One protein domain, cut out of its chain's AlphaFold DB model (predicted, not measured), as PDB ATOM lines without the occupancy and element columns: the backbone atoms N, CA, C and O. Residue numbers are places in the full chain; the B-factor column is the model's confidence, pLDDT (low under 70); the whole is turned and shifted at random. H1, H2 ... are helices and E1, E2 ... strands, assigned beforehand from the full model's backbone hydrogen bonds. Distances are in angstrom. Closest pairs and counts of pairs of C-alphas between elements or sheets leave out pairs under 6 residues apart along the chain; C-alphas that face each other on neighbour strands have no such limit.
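AT A GLANCE: This is residues 212 to 286 and 307 to 325 of the 329 residues of an uncharacterized protein of Macrostomum lignano (UniProt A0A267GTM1). A long, twisted sheet of four strands, E2 E1 E3 E4, runs along the length of the domain, and residues 245 to 250 of a long link pass between it and a small separate hairpin, E5 and E6. A short helix, H1, sits at the end of the sheet where E1 begins and only grazes it. The printed part has 94 residues, with H1 E1 E2 E3 E4 E5 E6 along the chain and both sheets antiparallel. The class is mostly strand, though under half of the residues, 45 of 94, are in named elements. It is only just compact, close to loose, with a radius of gyration of the C-alphas of 14.7 A, and elongated, spanning 45 by 24 by 22 A.

HOW THE PARTS SIT: Start at the inner strands E1, residues 220 to 227, and E3, residues 259 to 266: they are antiparallel at 160 degrees, and N 224 is 2.8 A from O 262, within hydrogen-bond range. Edge strand E2, residues 230 to 233, forms a hairpin with E1; look at N 232 and O 225, 2.8 A apart. Edge strand E4, residues 273 to 281, forms a hairpin with E3, with N 261 and O 279 at 2.8 A, and bends by 59 degrees at residue 276. H1, residues 212 to 217, only grazes this sheet with residues 214 to 217. In H1, 0 of 2 O i to N i+4 pairs are within hydrogen-bond range, against 2 of 3 O i to N i+3 pairs. The hairpin of E5, residues 311 to 315, and E6, residues 320 to 324, has N 313 and O 322 at 2.8 A; E5 and E6 are apart from the four strands of the larger sheet and from H1.

IN THESE COORDINATES: Find C-alpha 220 at (204.567, 179.542, 258.068); from there E1 runs 23.2 A to C-alpha 227 at (185.331, 166.748, 259.797). E3 runs 22.6 A and E4 22.8 A, while E2 is 10.2 A long. H1 begins at C-alpha 212 and covers 9.4 A. E5 measures 13.4 A and E6 12.7 A, ending at C-alpha 324 at (176.796, 176.611, 247.967).

THE WHOLE: The two C-alphas farthest apart are those of Ser 269 and Gly 286, 47.7 A. Residues 287 to 306 are not printed, and C-alphas 286 and 307 are 21.7 A apart across this cut, which lies in the link from E4 to E5. The link from E2 to E3 is long, residues 234 to 258. The model's mean pLDDT over the printed part is 80.4; it is under 70 at residues 213 to 214, at 286 and at 307 to 325.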
ATOM      1  N   GLU A 212     200.390 191.320 263.713       70.00
ATOM      2  CA  GLU A 212     201.762 191.835 263.740       70.00
ATOM      3  C   GLU A 212     202.674 190.986 264.626       70.00
ATOM      4  O   GLU A 212     203.781 190.630 264.211       70.00
ATOM      5  N   GLU A 213     202.193 190.563 265.796       68.25
ATOM      6  CA  GLU A 213     202.958 189.683 266.682       68.25
ATOM      7  C   GLU A 213     203.204 188.318 266.027       68.25
ATOM      8  O   GLU A 213     204.328 187.811 266.029       68.25
ATOM      9  N   LEU A 214     202.190 187.747 265.367       68.12
ATOM     10  CA  LEU A 214     202.338 186.464 264.677       68.12
ATOM     11  C   LEU A 214     203.380 186.504 263.548       68.12
ATOM     12  O   LEU A 214     204.085 185.512 263.338       68.12
ATOM     13  N   ARG A 215     203.506 187.630 262.830       71.44
ATOM     14  CA  ARG A 215     204.452 187.768 261.708       71.44
ATOM     15  C   ARG A 215     205.910 187.674 262.144       71.44
ATOM     16  O   ARG A 215     206.728 187.149 261.394       71.44
ATOM     17  N   ASN A 216     206.240 188.153 263.341       79.06
ATOM     18  CA  ASN A 216     207.627 188.192 263.803       79.06
ATOM     19  C   ASN A 216     208.124 186.836 264.325       79.06
ATOM     20  O   ASN A 216     209.318 186.547 264.244       79.06
ATOM     21  N   PHE A 217     207.228 185.987 264.832       78.69
ATOM     22  CA  PHE A 217     207.611 184.722 265.472       78.69
ATOM     23  C   PHE A 217     207.471 183.490 264.571       78.69
ATOM     24  O   PHE A 217     208.142 182.476 264.793       78.69
ATOM     25  N   TYR A 218     206.627 183.546 263.542       84.94
ATOM     26  CA  TYR A 218     206.263 182.362 262.771       84.94
ATOM     27  C   TYR A 218     206.635 182.483 261.292       84.94
ATOM     28  O   TYR A 218     206.338 183.471 260.636       84.94
ATOM     29  N   SER A 219     207.273 181.439 260.742       87.00
ATOM     30  CA  SER A 219     207.600 181.389 259.304       87.00
ATOM     31  C   SER A 219     206.396 181.132 258.431       87.00
ATOM     32  O   SER A 219     206.288 181.690 257.349       87.00
ATOM     33  N   ASP A 220     205.582 180.184 258.879       94.44
ATOM     34  CA  ASP A 220     204.567 179.542 258.068       94.44
ATOM     35  C   ASP A 220     203.343 179.339 258.947       94.44
ATOM     36  O   ASP A 220     203.443 178.737 260.020       94.44
ATOM     37  N   VAL A 221     202.190 179.755 258.454       95.19
ATOM     38  CA  VAL A 221     200.877 179.477 259.017       95.19
ATOM     39  C   VAL A 221     200.129 178.566 258.049       95.19
ATOM     40  O   VAL A 221     200.301 178.633 256.830       95.19
ATOM     41  N   TYR A 222     199.338 177.644 258.587       96.19
ATOM     42  CA  TYR A 222     198.399 176.849 257.804       96.19
ATOM     43  C   TYR A 222     197.203 176.435 258.661       96.19
ATOM     44  O   TYR A 222     197.309 176.291 259.883       96.19
ATOM     45  N   VAL A 223     196.069 176.201 258.010       96.69
ATOM     46  CA  VAL A 223     194.835 175.765 258.669       96.69
ATOM     47  C   VAL A 223     194.570 174.301 258.332       96.69
ATOM     48  O   VAL A 223     194.751 173.859 257.193       96.69
ATOM     49  N   VAL A 224     194.171 173.534 259.342       97.56
ATOM     50  CA  VAL A 224     193.666 172.167 259.206       97.56
ATOM     51  C   VAL A 224     192.179 172.191 259.506       97.56
ATOM     52  O   VAL A 224     191.800 172.525 260.623       97.56
ATOM     53  N   ALA A 225     191.358 171.834 258.528       97.38
ATOM     54  CA  ALA A 225     189.940 171.589 258.733       97.38
ATOM     55  C   ALA A 225     189.731 170.082 258.927       97.38
ATOM     56  O   ALA A 225     190.226 169.280 258.135       97.38
ATOM     57  N   GLU A 226     189.027 169.693 259.980       97.31
ATOM     58  CA  GLU A 226     188.772 168.310 260.358       97.31
ATOM     59  C   GLU A 226     187.268 168.088 260.514       97.31
ATOM     60  O   GLU A 226     186.605 168.756 261.304       97.31
ATOM     61  N   CYS A 227     186.732 167.140 259.751       95.62
ATOM     62  CA  CYS A 227     185.331 166.748 259.797       95.62
ATOM     63  C   CYS A 227     185.260 165.222 259.748       95.62
ATOM     64  O   CYS A 227     185.746 164.605 258.803       95.62
ATOM     65  N   GLU A 228     184.704 164.602 260.789       93.94
ATOM     66  CA  GLU A 228     184.473 163.144 260.852       93.94
ATOM     67  C   GLU A 228     185.722 162.281 260.604       93.94
ATOM     68  O   GLU A 228     185.647 161.193 260.041       93.94
ATOM     69  N   GLY A 229     186.888 162.763 261.047       94.94
ATOM     70  CA  GLY A 229     188.181 162.096 260.858       94.94
ATOM     71  C   GLY A 229     188.845 162.379 259.506       94.94
ATOM     72  O   GLY A 229     190.007 162.024 259.312       94.94
ATOM     73  N   VAL A 230     188.162 163.065 258.587       96.00
ATOM     74  CA  VAL A 230     188.758 163.573 257.348       96.00
ATOM     75  C   VAL A 230     189.425 164.909 257.635       96.00
ATOM     76  O   VAL A 230     188.782 165.849 258.097       96.00
ATOM     77  N   GLN A 231     190.721 165.004 257.338       97.19
ATOM     78  CA  GLN A 231     191.501 166.227 257.511       97.19
ATOM     79  C   GLN A 231     191.896 166.820 256.160       97.19
ATOM     80  O   GLN A 231     192.606 166.187 255.377       97.19
ATOM     81  N   LEU A 232     191.515 168.072 255.932       96.56
ATOM     82  CA  LEU A 232     191.969 168.894 254.816       96.56
ATOM     83  C   LEU A 232     192.938 169.958 255.336       96.56
ATOM     84  O   LEU A 232     192.787 170.466 256.446       96.56
ATOM     85  N   LYS A 233     193.969 170.289 254.555       97.00
ATOM     86  CA  LYS A 233     195.034 171.218 254.970       97.00
ATOM     87  C   LYS A 233     195.256 172.271 253.900       97.00
ATOM     88  O   LYS A 233     195.342 171.924 252.724       97.00
ATOM     89  N   THR A 234     195.400 173.529 254.304       96.50
ATOM     90  CA  THR A 234     195.813 174.588 253.375       96.50
ATOM     91  C   THR A 234     197.283 174.441 252.999       96.50
ATOM     92  O   THR A 234     198.083 173.799 253.695       96.50
ATOM     93  N   LYS A 235     197.669 175.096 251.901       95.88
ATOM     94  CA  LYS A 235     199.078 175.387 251.643       95.88
ATOM     95  C   LYS A 235     199.615 176.261 252.783       95.88
ATOM     96  O   LYS A 235     198.884 177.070 253.350       95.88
ATOM     97  N   ARG A 236     200.888 176.069 253.124       94.81
ATOM     98  CA  ARG A 236     201.587 176.936 254.075       94.81
ATOM     99  C   ARG A 236     201.839 178.295 253.444       94.81
ATOM    100  O   ARG A 236     202.298 178.345 252.301       94.81
ATOM    101  N   THR A 237     201.570 179.352 254.192       94.75
ATOM    102  CA  THR A 237     201.831 180.733 253.786       94.75
ATOM    103  C   THR A 237     202.541 181.469 254.914       94.75
ATOM    104  O   THR A 237     202.354 181.172 256.088       94.75
ATOM    105  N   ASN A 238     203.373 182.435 254.558       92.38
ATOM    106  CA  ASN A 238     204.056 183.327 255.493       92.38
ATOM    107  C   ASN A 238     203.195 184.532 255.899       92.38
ATOM    108  O   ASN A 238     203.552 185.263 256.819       92.38
ATOM    109  N   LYS A 239     202.055 184.739 255.234       88.75
ATOM    110  CA  LYS A 239     201.079 185.773 255.574       88.75
ATOM    111  C   LYS A 239     199.715 185.147 255.824       88.75
ATOM    112  O   LYS A 239     199.267 184.293 255.055       88.75
ATOM    113  N   LEU A 240     199.054 185.591 256.891       86.50
ATOM    114  CA  LEU A 240     197.716 185.127 257.262       86.50
ATOM    115  C   LEU A 240     196.667 185.525 256.207       86.50
ATOM    116  O   LEU A 240     195.797 184.731 255.870       86.50
ATOM    117  N   GLU A 241     196.818 186.718 255.627       88.75
ATOM    118  CA  GLU A 241     195.961 187.261 254.560       88.75
ATOM    119  C   GLU A 241     196.023 186.495 253.230       88.75
ATOM    120  O   GLU A 241     195.111 186.593 252.412       88.75
ATOM    121  N   ASP A 242     197.053 185.673 253.031       89.75
ATOM    122  CA  ASP A 242     197.178 184.843 251.831       89.75
ATOM    123  C   ASP A 242     196.385 183.528 251.953       89.75
ATOM    124  O   ASP A 242     196.272 182.770 250.984       89.75
ATOM    125  N   ILE A 243     195.825 183.223 253.132       88.88
ATOM    126  CA  ILE A 243     195.016 182.019 253.348       88.88
ATOM    127  C   ILE A 243     193.599 182.257 252.814       88.88
ATOM    128  O   ILE A 243     192.637 182.446 253.553       88.88
ATOM    129  N   GLN A 244     193.469 182.197 251.492       90.94
ATOM    130  CA  GLN A 244     192.193 182.180 250.778       90.94
ATOM    131  C   GLN A 244     191.944 180.761 250.267       90.94
ATOM    132  O   GLN A 244     192.211 180.430 249.114       90.94
ATOM    133  N   THR A 245     191.532 179.864 251.164       89.00
ATOM    134  CA  THR A 245     191.263 178.460 250.821       89.00
ATOM    135  C   THR A 245     189.857 178.078 251.238       89.00
ATOM    136  O   THR A 245     189.466 178.277 252.384       89.00
ATOM    137  N   SER A 246     189.125 177.476 250.309       91.69
ATOM    138  CA  SER A 246     187.812 176.905 250.570       91.69
ATOM    139  C   SER A 246     187.926 175.407 250.834       91.69
ATOM    140  O   SER A 246     188.639 174.695 250.127       91.69
ATOM    141  N   PHE A 247     187.211 174.928 251.849       91.12
ATOM    142  CA  PHE A 247     187.173 173.521 252.226       91.12
ATOM    143  C   PHE A 247     185.807 172.935 251.909       91.12
ATOM    144  O   PHE A 247     184.815 173.407 252.448       91.12
ATOM    145  N   ILE A 248     185.769 171.887 251.088       92.38
ATOM    146  CA  ILE A 248     184.533 171.184 250.742       92.38
ATOM    147  C   ILE A 248     184.558 169.822 251.433       92.38
ATOM    148  O   ILE A 248     185.454 169.015 251.185       92.38
ATOM    149  N   PHE A 249     183.576 169.573 252.298       90.81
ATOM    150  CA  PHE A 249     183.369 168.283 252.950       90.81
ATOM    151  C   PHE A 249     182.055 167.677 252.478       90.81
ATOM    152  O   PHE A 249     181.015 168.322 252.564       90.81
ATOM    153  N   TYR A 250     182.102 166.424 252.033       91.31
ATOM    154  CA  TYR A 250     180.906 165.630 251.770       91.31
ATOM    155  C   TYR A 250     180.511 164.911 253.052       91.31
ATOM    156  O   TYR A 250     181.307 164.158 253.614       91.31
ATOM    157  N   ARG A 251     179.294 165.166 253.525       86.06
ATOM    158  CA  ARG A 251     178.837 164.714 254.835       86.06
ATOM    159  C   ARG A 251     177.407 164.194 254.764       86.06
ATOM    160  O   ARG A 251     176.587 164.731 254.029       86.06
ATOM    161  N   LYS A 252     177.091 163.167 255.557       86.75
ATOM    162  CA  LYS A 252     175.709 162.691 255.716       86.75
ATOM    163  C   LYS A 252     174.902 163.689 256.551       86.75
ATOM    164  O   LYS A 252     175.339 164.063 257.636       86.75
ATOM    165  N   HIS A 253     173.696 164.041 256.105       80.31
ATOM    166  CA  HIS A 253     172.803 164.977 256.809       80.31
ATOM    167  C   HIS A 253     172.495 164.597 258.268       80.31
ATOM    168  O   HIS A 253     172.197 165.468 259.075       80.31
ATOM    169  N   SER A 254     172.597 163.317 258.632       83.12
ATOM    170  CA  SER A 254     172.289 162.823 259.981       83.12
ATOM    171  C   SER A 254     173.349 163.130 261.037       83.12
ATOM    172  O   SER A 254     173.177 162.786 262.205       83.12
ATOM    173  N   THR A 255     174.479 163.711 260.651       87.56
ATOM    174  CA  THR A 255     175.624 163.826 261.545       87.56
ATOM    175  C   THR A 255     175.738 165.237 262.121       87.56
ATOM    176  O   THR A 255     175.700 166.231 261.404       87.56
ATOM    177  N   THR A 256     175.899 165.317 263.445       91.69
ATOM    178  CA  THR A 256     175.954 166.573 264.220       91.69
ATOM    179  C   THR A 256     177.352 166.944 264.696       91.69
ATOM    180  O   THR A 256     177.554 168.001 265.286       91.69
ATOM    181  N   LYS A 257     178.352 166.092 264.437       93.56
ATOM    182  CA  LYS A 257     179.761 166.376 264.752       93.56
ATOM    183  C   LYS A 257     180.184 167.749 264.200       93.56
ATOM    184  O   LYS A 257     179.869 168.034 263.045       93.56
ATOM    185  N   PRO A 258     180.885 168.585 264.967       95.19
ATOM    186  CA  PRO A 258     181.353 169.866 264.465       95.19
ATOM    187  C   PRO A 258     182.463 169.695 263.422       95.19
ATOM    188  O   PRO A 258     183.199 168.706 263.430       95.19
ATOM    189  N   ILE A 259     182.599 170.692 262.551       95.69
ATOM    190  CA  ILE A 259     183.779 170.886 261.710       95.69
ATOM    191  C   ILE A 259     184.787 171.684 262.538       95.69
ATOM    192  O   ILE A 259     184.537 172.837 262.896       95.69
ATOM    193  N   GLU A 260     185.924 171.073 262.860       97.00
ATOM    194  CA  GLU A 260     186.986 171.726 263.622       97.00
ATOM    195  C   GLU A 260     188.019 172.344 262.681       97.00
ATOM    196  O   GLU A 260     188.633 171.655 261.873       97.00
ATOM    197  N   PHE A 261     188.288 173.632 262.836       96.94
ATOM    198  CA  PHE A 261     189.391 174.314 262.178       96.94
ATOM    199  C   PHE A 261     190.491 174.589 263.196       96.94
ATOM    200  O   PHE A 261     190.282 175.271 264.195       96.94
ATOM    201  N   LYS A 262     191.683 174.057 262.946       97.19
ATOM    202  CA  LYS A 262     192.871 174.213 263.787       97.19
ATOM    203  C   LYS A 262     193.915 174.994 263.007       97.19
ATOM    204  O   LYS A 262     194.404 174.526 261.977       97.19
ATOM    205  N   MET A 263     194.261 176.180 263.489       97.12
ATOM    206  CA  MET A 263     195.309 177.006 262.902       97.12
ATOM    207  C   MET A 263     196.638 176.689 263.573       97.12
ATOM    208  O   MET A 263     196.778 176.801 264.791       97.12
ATOM    209  N   TYR A 264     197.622 176.305 262.772       96.75
ATOM    210  CA  TYR A 264     198.966 176.018 263.242       96.75
ATOM    211  C   TYR A 264     199.945 177.014 262.654       96.75
ATOM    212  O   TYR A 264     199.888 177.311 261.460       96.75
ATOM    213  N   ALA A 265     200.913 177.421 263.463       95.88
ATOM    214  CA  ALA A 265     202.120 178.040 262.960       95.88
ATOM    215  C   ALA A 265     203.339 177.156 263.173       95.88
ATOM    216  O   ALA A 265     203.459 176.418 264.152       95.88
ATOM    217  N   SER A 266     204.263 177.234 262.226       94.12
ATOM    218  CA  SER A 266     205.579 176.627 262.322       94.12
ATOM    219  C   SER A 266     206.588 177.687 262.724       94.12
ATOM    220  O   SER A 266     206.751 178.695 262.033       94.12
ATOM    221  N   HIS A 267     207.316 177.417 263.801       89.69
ATOM    222  CA  HIS A 267     208.461 178.225 264.202       89.69
ATOM    223  C   HIS A 267     209.693 177.806 263.383       89.69
ATOM    224  O   HIS A 267     209.991 176.607 263.302       89.69
ATOM    225  N   GLN A 268     210.428 178.761 262.795       82.12
ATOM    226  CA  GLN A 268     211.570 178.464 261.908       82.12
ATOM    227  C   GLN A 268     212.647 177.625 262.602       82.12
ATOM    228  O   GLN A 268     213.085 176.597 262.084       82.12
ATOM    229  N   SER A 269     213.057 178.052 263.795       87.19
ATOM    230  CA  SER A 269     214.161 177.426 264.529       87.19
ATOM    231  C   SER A 269     213.778 176.102 265.191       87.19
ATOM    232  O   SER A 269     214.555 175.150 265.165       87.19
ATOM    233  N   LEU A 270     212.572 176.005 265.758       84.94
ATOM    234  CA  LEU A 270     212.195 174.865 266.594       84.94
ATOM    235  C   LEU A 270     211.727 173.653 265.781       84.94
ATOM    236  O   LEU A 270     211.607 172.567 266.344       84.94
ATOM    237  N   ARG A 271     211.423 173.816 264.481       87.12
ATOM    238  CA  ARG A 271     210.765 172.791 263.636       87.12
ATOM    239  C   ARG A 271     209.517 172.175 264.288       87.12
ATOM    240  O   ARG A 271     209.087 171.078 263.926       87.12
ATOM    241  N   ARG A 272     208.943 172.878 265.261       92.31
ATOM    242  CA  ARG A 272     207.739 172.503 265.989       92.31
ATOM    243  C   ARG A 272     206.583 173.314 265.443       92.31
ATOM    244  O   ARG A 272     206.747 174.460 265.025       92.31
ATOM    245  N   ARG A 273     205.423 172.671 265.435       94.56
ATOM    246  CA  ARG A 273     204.163 173.294 265.058       94.56
ATOM    247  C   ARG A 273     203.424 173.616 266.341       94.56
ATOM    248  O   ARG A 273     203.280 172.734 267.185       94.56
ATOM    249  N   VAL A 274     203.004 174.857 266.474       94.88
ATOM    250  CA  VAL A 274     202.260 175.358 267.623       94.88
ATOM    251  C   VAL A 274     200.828 175.580 267.161       94.88
ATOM    252  O   VAL A 274     200.607 176.144 266.089       94.88
ATOM    253  N   LEU A 275     199.863 175.068 267.921       95.75
ATOM    254  CA  LEU A 275     198.453 175.371 267.703       95.75
ATOM    255  C   LEU A 275     198.220 176.805 268.186       95.75
ATOM    256  O   LEU A 275     198.402 177.071 269.367       95.75
ATOM    257  N   ILE A 276     197.853 177.704 267.275       95.12
ATOM    258  CA  ILE A 276     197.590 179.112 267.606       95.12
ATOM    259  C   ILE A 276     196.127 179.302 267.990       95.12
ATOM    260  O   ILE A 276     195.808 180.059 268.895       95.12
ATOM    261  N   GLY A 277     195.223 178.616 267.289       94.94
ATOM    262  CA  GLY A 277     193.792 178.800 267.478       94.94
ATOM    263  C   GLY A 277     192.987 177.601 267.012       94.94
ATOM    264  O   GLY A 277     193.419 176.832 266.145       94.94
ATOM    265  N   LYS A 278     191.803 177.449 267.602       96.44
ATOM    266  CA  LYS A 278     190.818 176.433 267.244       96.44
ATOM    267  C   LYS A 278     189.449 177.096 267.110       96.44
ATOM    268  O   LYS A 278     189.014 177.780 268.028       96.44
ATOM    269  N   LEU A 279     188.779 176.857 265.989       95.69
ATOM    270  CA  LEU A 279     187.394 177.241 265.725       95.69
ATOM    271  C   LEU A 279     186.578 175.965 265.510       95.69
ATOM    272  O   LEU A 279     187.052 175.029 264.869       95.69
ATOM    273  N   SER A 280     185.367 175.904 266.054       95.38
ATOM    274  CA  SER A 280     184.479 174.746 265.931       95.38
ATOM    275  C   SER A 280     183.142 175.209 265.376       95.38
ATOM    276  O   SER A 280     182.480 176.025 266.010       95.38
ATOM    277  N   LEU A 281     182.753 174.701 264.207       93.75
ATOM    278  CA  LEU A 281     181.478 175.023 263.566       93.75
ATOM    279  C   LEU A 281     180.541 173.821 263.659       93.75
ATOM    280  O   LEU A 281     180.781 172.786 263.034       93.75
ATOM    281  N   THR A 282     179.470 173.952 264.436       92.19
ATOM    282  CA  THR A 282     178.416 172.936 264.526       92.19
ATOM    283  C   THR A 282     177.301 173.303 263.559       92.19
ATOM    284  O   THR A 282     176.726 174.380 263.657       92.19
ATOM    285  N   LEU A 283     176.987 172.403 262.629       87.69
ATOM    286  CA  LEU A 283     175.816 172.545 261.769       87.69
ATOM    287  C   LEU A 283     174.610 172.016 262.544       87.69
ATOM    288  O   LEU A 283     174.623 170.851 262.952       87.69
ATOM    289  N   GLN A 284     173.601 172.853 262.776       84.50
ATOM    290  CA  GLN A 284     172.364 172.377 263.384       84.50
ATOM    291  C   GLN A 284     171.566 171.560 262.356       84.50
ATOM    292  O   GLN A 284     171.293 172.059 261.262       84.50
ATOM    293  N   PRO A 285     171.202 170.304 262.664       72.88
ATOM    294  CA  PRO A 285     170.255 169.557 261.852       72.88
ATOM    295  C   PRO A 285     168.857 170.113 262.138       72.88
ATOM    296  O   PRO A 285     168.316 169.862 263.211       72.88
ATOM    297  N   GLY A 286     168.263 170.895 261.240       60.28
ATOM    298  CA  GLY A 286     166.933 171.418 261.563       60.28
ATOM    299  C   GLY A 286     166.255 172.269 260.516       60.28
ATOM    300  O   GLY A 286     165.058 172.105 260.324       60.28
ATOM    301  N   ASP A 307     176.546 162.499 242.863       39.69
ATOM    302  CA  ASP A 307     175.949 162.111 244.142       39.69
ATOM    303  C   ASP A 307     175.604 163.414 244.871       39.69
ATOM    304  O   ASP A 307     176.468 164.275 245.043       39.69
ATOM    305  N   GLY A 308     174.324 163.618 245.196       45.59
ATOM    306  CA  GLY A 308     173.773 164.880 245.709       45.59
ATOM    307  C   GLY A 308     174.316 165.276 247.084       45.59
ATOM    308  O   GLY A 308     173.658 165.063 248.096       45.59
ATOM    309  N   GLY A 309     175.521 165.842 247.119       44.34
ATOM    310  CA  GLY A 309     176.150 166.392 248.315       44.34
ATOM    311  C   GLY A 309     176.033 167.914 248.383       44.34
ATOM    312  O   GLY A 309     176.232 168.608 247.387       44.34
ATOM    313  N   SER A 310     175.755 168.444 249.572       51.22
ATOM    314  CA  SER A 310     175.874 169.874 249.863       51.22
ATOM    315  C   SER A 310     177.344 170.261 250.077       51.22
ATOM    316  O   SER A 310     178.115 169.517 250.684       51.22
ATOM    317  N   GLY A 311     177.750 171.421 249.551       44.16
ATOM    318  CA  GLY A 311     179.095 171.971 249.711       44.16
ATOM    319  C   GLY A 311     179.078 173.229 250.580       44.16
ATOM    320  O   GLY A 311     178.248 174.118 250.400       44.16
ATOM    321  N   LEU A 312     180.015 173.331 251.520       48.94
ATOM    322  CA  LEU A 312     180.236 174.548 252.303       48.94
ATOM    323  C   LEU A 312     181.472 175.275 251.769       48.94
ATOM    324  O   LEU A 312     182.473 174.641 251.451       48.94
ATOM    325  N   LEU A 313     181.404 176.600 251.665       43.44
ATOM    326  CA  LEU A 313     182.523 177.468 251.314       43.44
ATOM    327  C   LEU A 313     182.764 178.412 252.498       43.44
ATOM    328  O   LEU A 313     181.872 179.143 252.919       43.44
ATOM    329  N   PHE A 314     183.968 178.416 253.058       43.25
ATOM    330  CA  PHE A 314     184.312 179.323 254.153       43.25
ATOM    331  C   PHE A 314     185.446 180.246 253.731       43.25
ATOM    332  O   PHE A 314     186.436 179.773 253.169       43.25
ATOM    333  N   ASN A 315     185.299 181.545 253.997       43.00
ATOM    334  CA  ASN A 315     186.361 182.523 253.805       43.00
ATOM    335  C   ASN A 315     186.859 183.016 255.170       43.00
ATOM    336  O   ASN A 315     186.141 183.687 255.908       43.00
ATOM    337  N   PHE A 316     188.100 182.658 255.502       43.28
ATOM    338  CA  PHE A 316     188.698 182.901 256.818       43.28
ATOM    339  C   PHE A 316     188.906 184.382 257.145       43.28
ATOM    340  O   PHE A 316     188.892 184.743 258.316       43.28
ATOM    341  N   LEU A 317     189.101 185.236 256.137       36.91
ATOM    342  CA  LEU A 317     189.478 186.638 256.356       36.91
ATOM    343  C   LEU A 317     188.283 187.565 256.534       36.91
ATOM    344  O   LEU A 317     188.396 188.590 257.194       36.91
ATOM    345  N   SER A 318     187.139 187.211 255.960       41.31
ATOM    346  CA  SER A 318     185.910 187.991 256.084       41.31
ATOM    347  C   SER A 318     184.999 187.490 257.202       41.31
ATOM    348  O   SER A 318     183.987 188.125 257.472       41.31
ATOM    349  N   GLY A 319     185.300 186.333 257.807       35.97
ATOM    350  CA  GLY A 319     184.387 185.659 258.734       35.97
ATOM    351  C   GLY A 319     183.060 185.242 258.086       35.97
ATOM    352  O   GLY A 319     182.137 184.849 258.789       35.97
ATOM    353  N   THR A 320     182.944 185.325 256.755       39.69
ATOM    354  CA  THR A 320     181.693 185.053 256.044       39.69
ATOM    355  C   THR A 320     181.635 183.605 255.568       39.69
ATOM    356  O   THR A 320     182.434 183.145 254.744       39.69
ATOM    357  N   LEU A 321     180.640 182.883 256.077       37.28
ATOM    358  CA  LEU A 321     180.272 181.543 255.639       37.28
ATOM    359  C   LEU A 321     179.399 181.662 254.380       37.28
ATOM    360  O   LEU A 321     178.354 182.299 254.404       37.28
ATOM    361  N   HIS A 322     179.840 181.074 253.271       40.94
ATOM    362  CA  HIS A 322     179.072 181.002 252.029       40.94
ATOM    363  C   HIS A 322     178.670 179.547 251.787       40.94
ATOM    364  O   HIS A 322     179.495 178.690 251.486       40.94
ATOM    365  N   THR A 323     177.393 179.224 251.899       41.22
ATOM    366  CA  THR A 323     176.909 177.874 251.587       41.22
ATOM    367  C   THR A 323     176.559 177.785 250.106       41.22
ATOM    368  O   THR A 323     175.730 178.556 249.627       41.22
ATOM    369  N   GLN A 324     177.171 176.861 249.360       39.81
ATOM    370  CA  GLN A 324     176.796 176.611 247.967       39.81
ATOM    371  C   GLN A 324     175.982 175.325 247.879       39.81
ATOM    372  O   GLN A 324     176.498 174.214 248.014       39.81
ATOM    373  N   HIS A 325     174.689 175.484 247.614       37.44
ATOM    374  CA  HIS A 325     173.832 174.366 247.267       37.44
ATOM    375  C   HIS A 325     174.090 173.969 245.806       37.44
ATOM    376  O   HIS A 325     173.744 174.707 244.882       37.44
TER     377      HIS A 325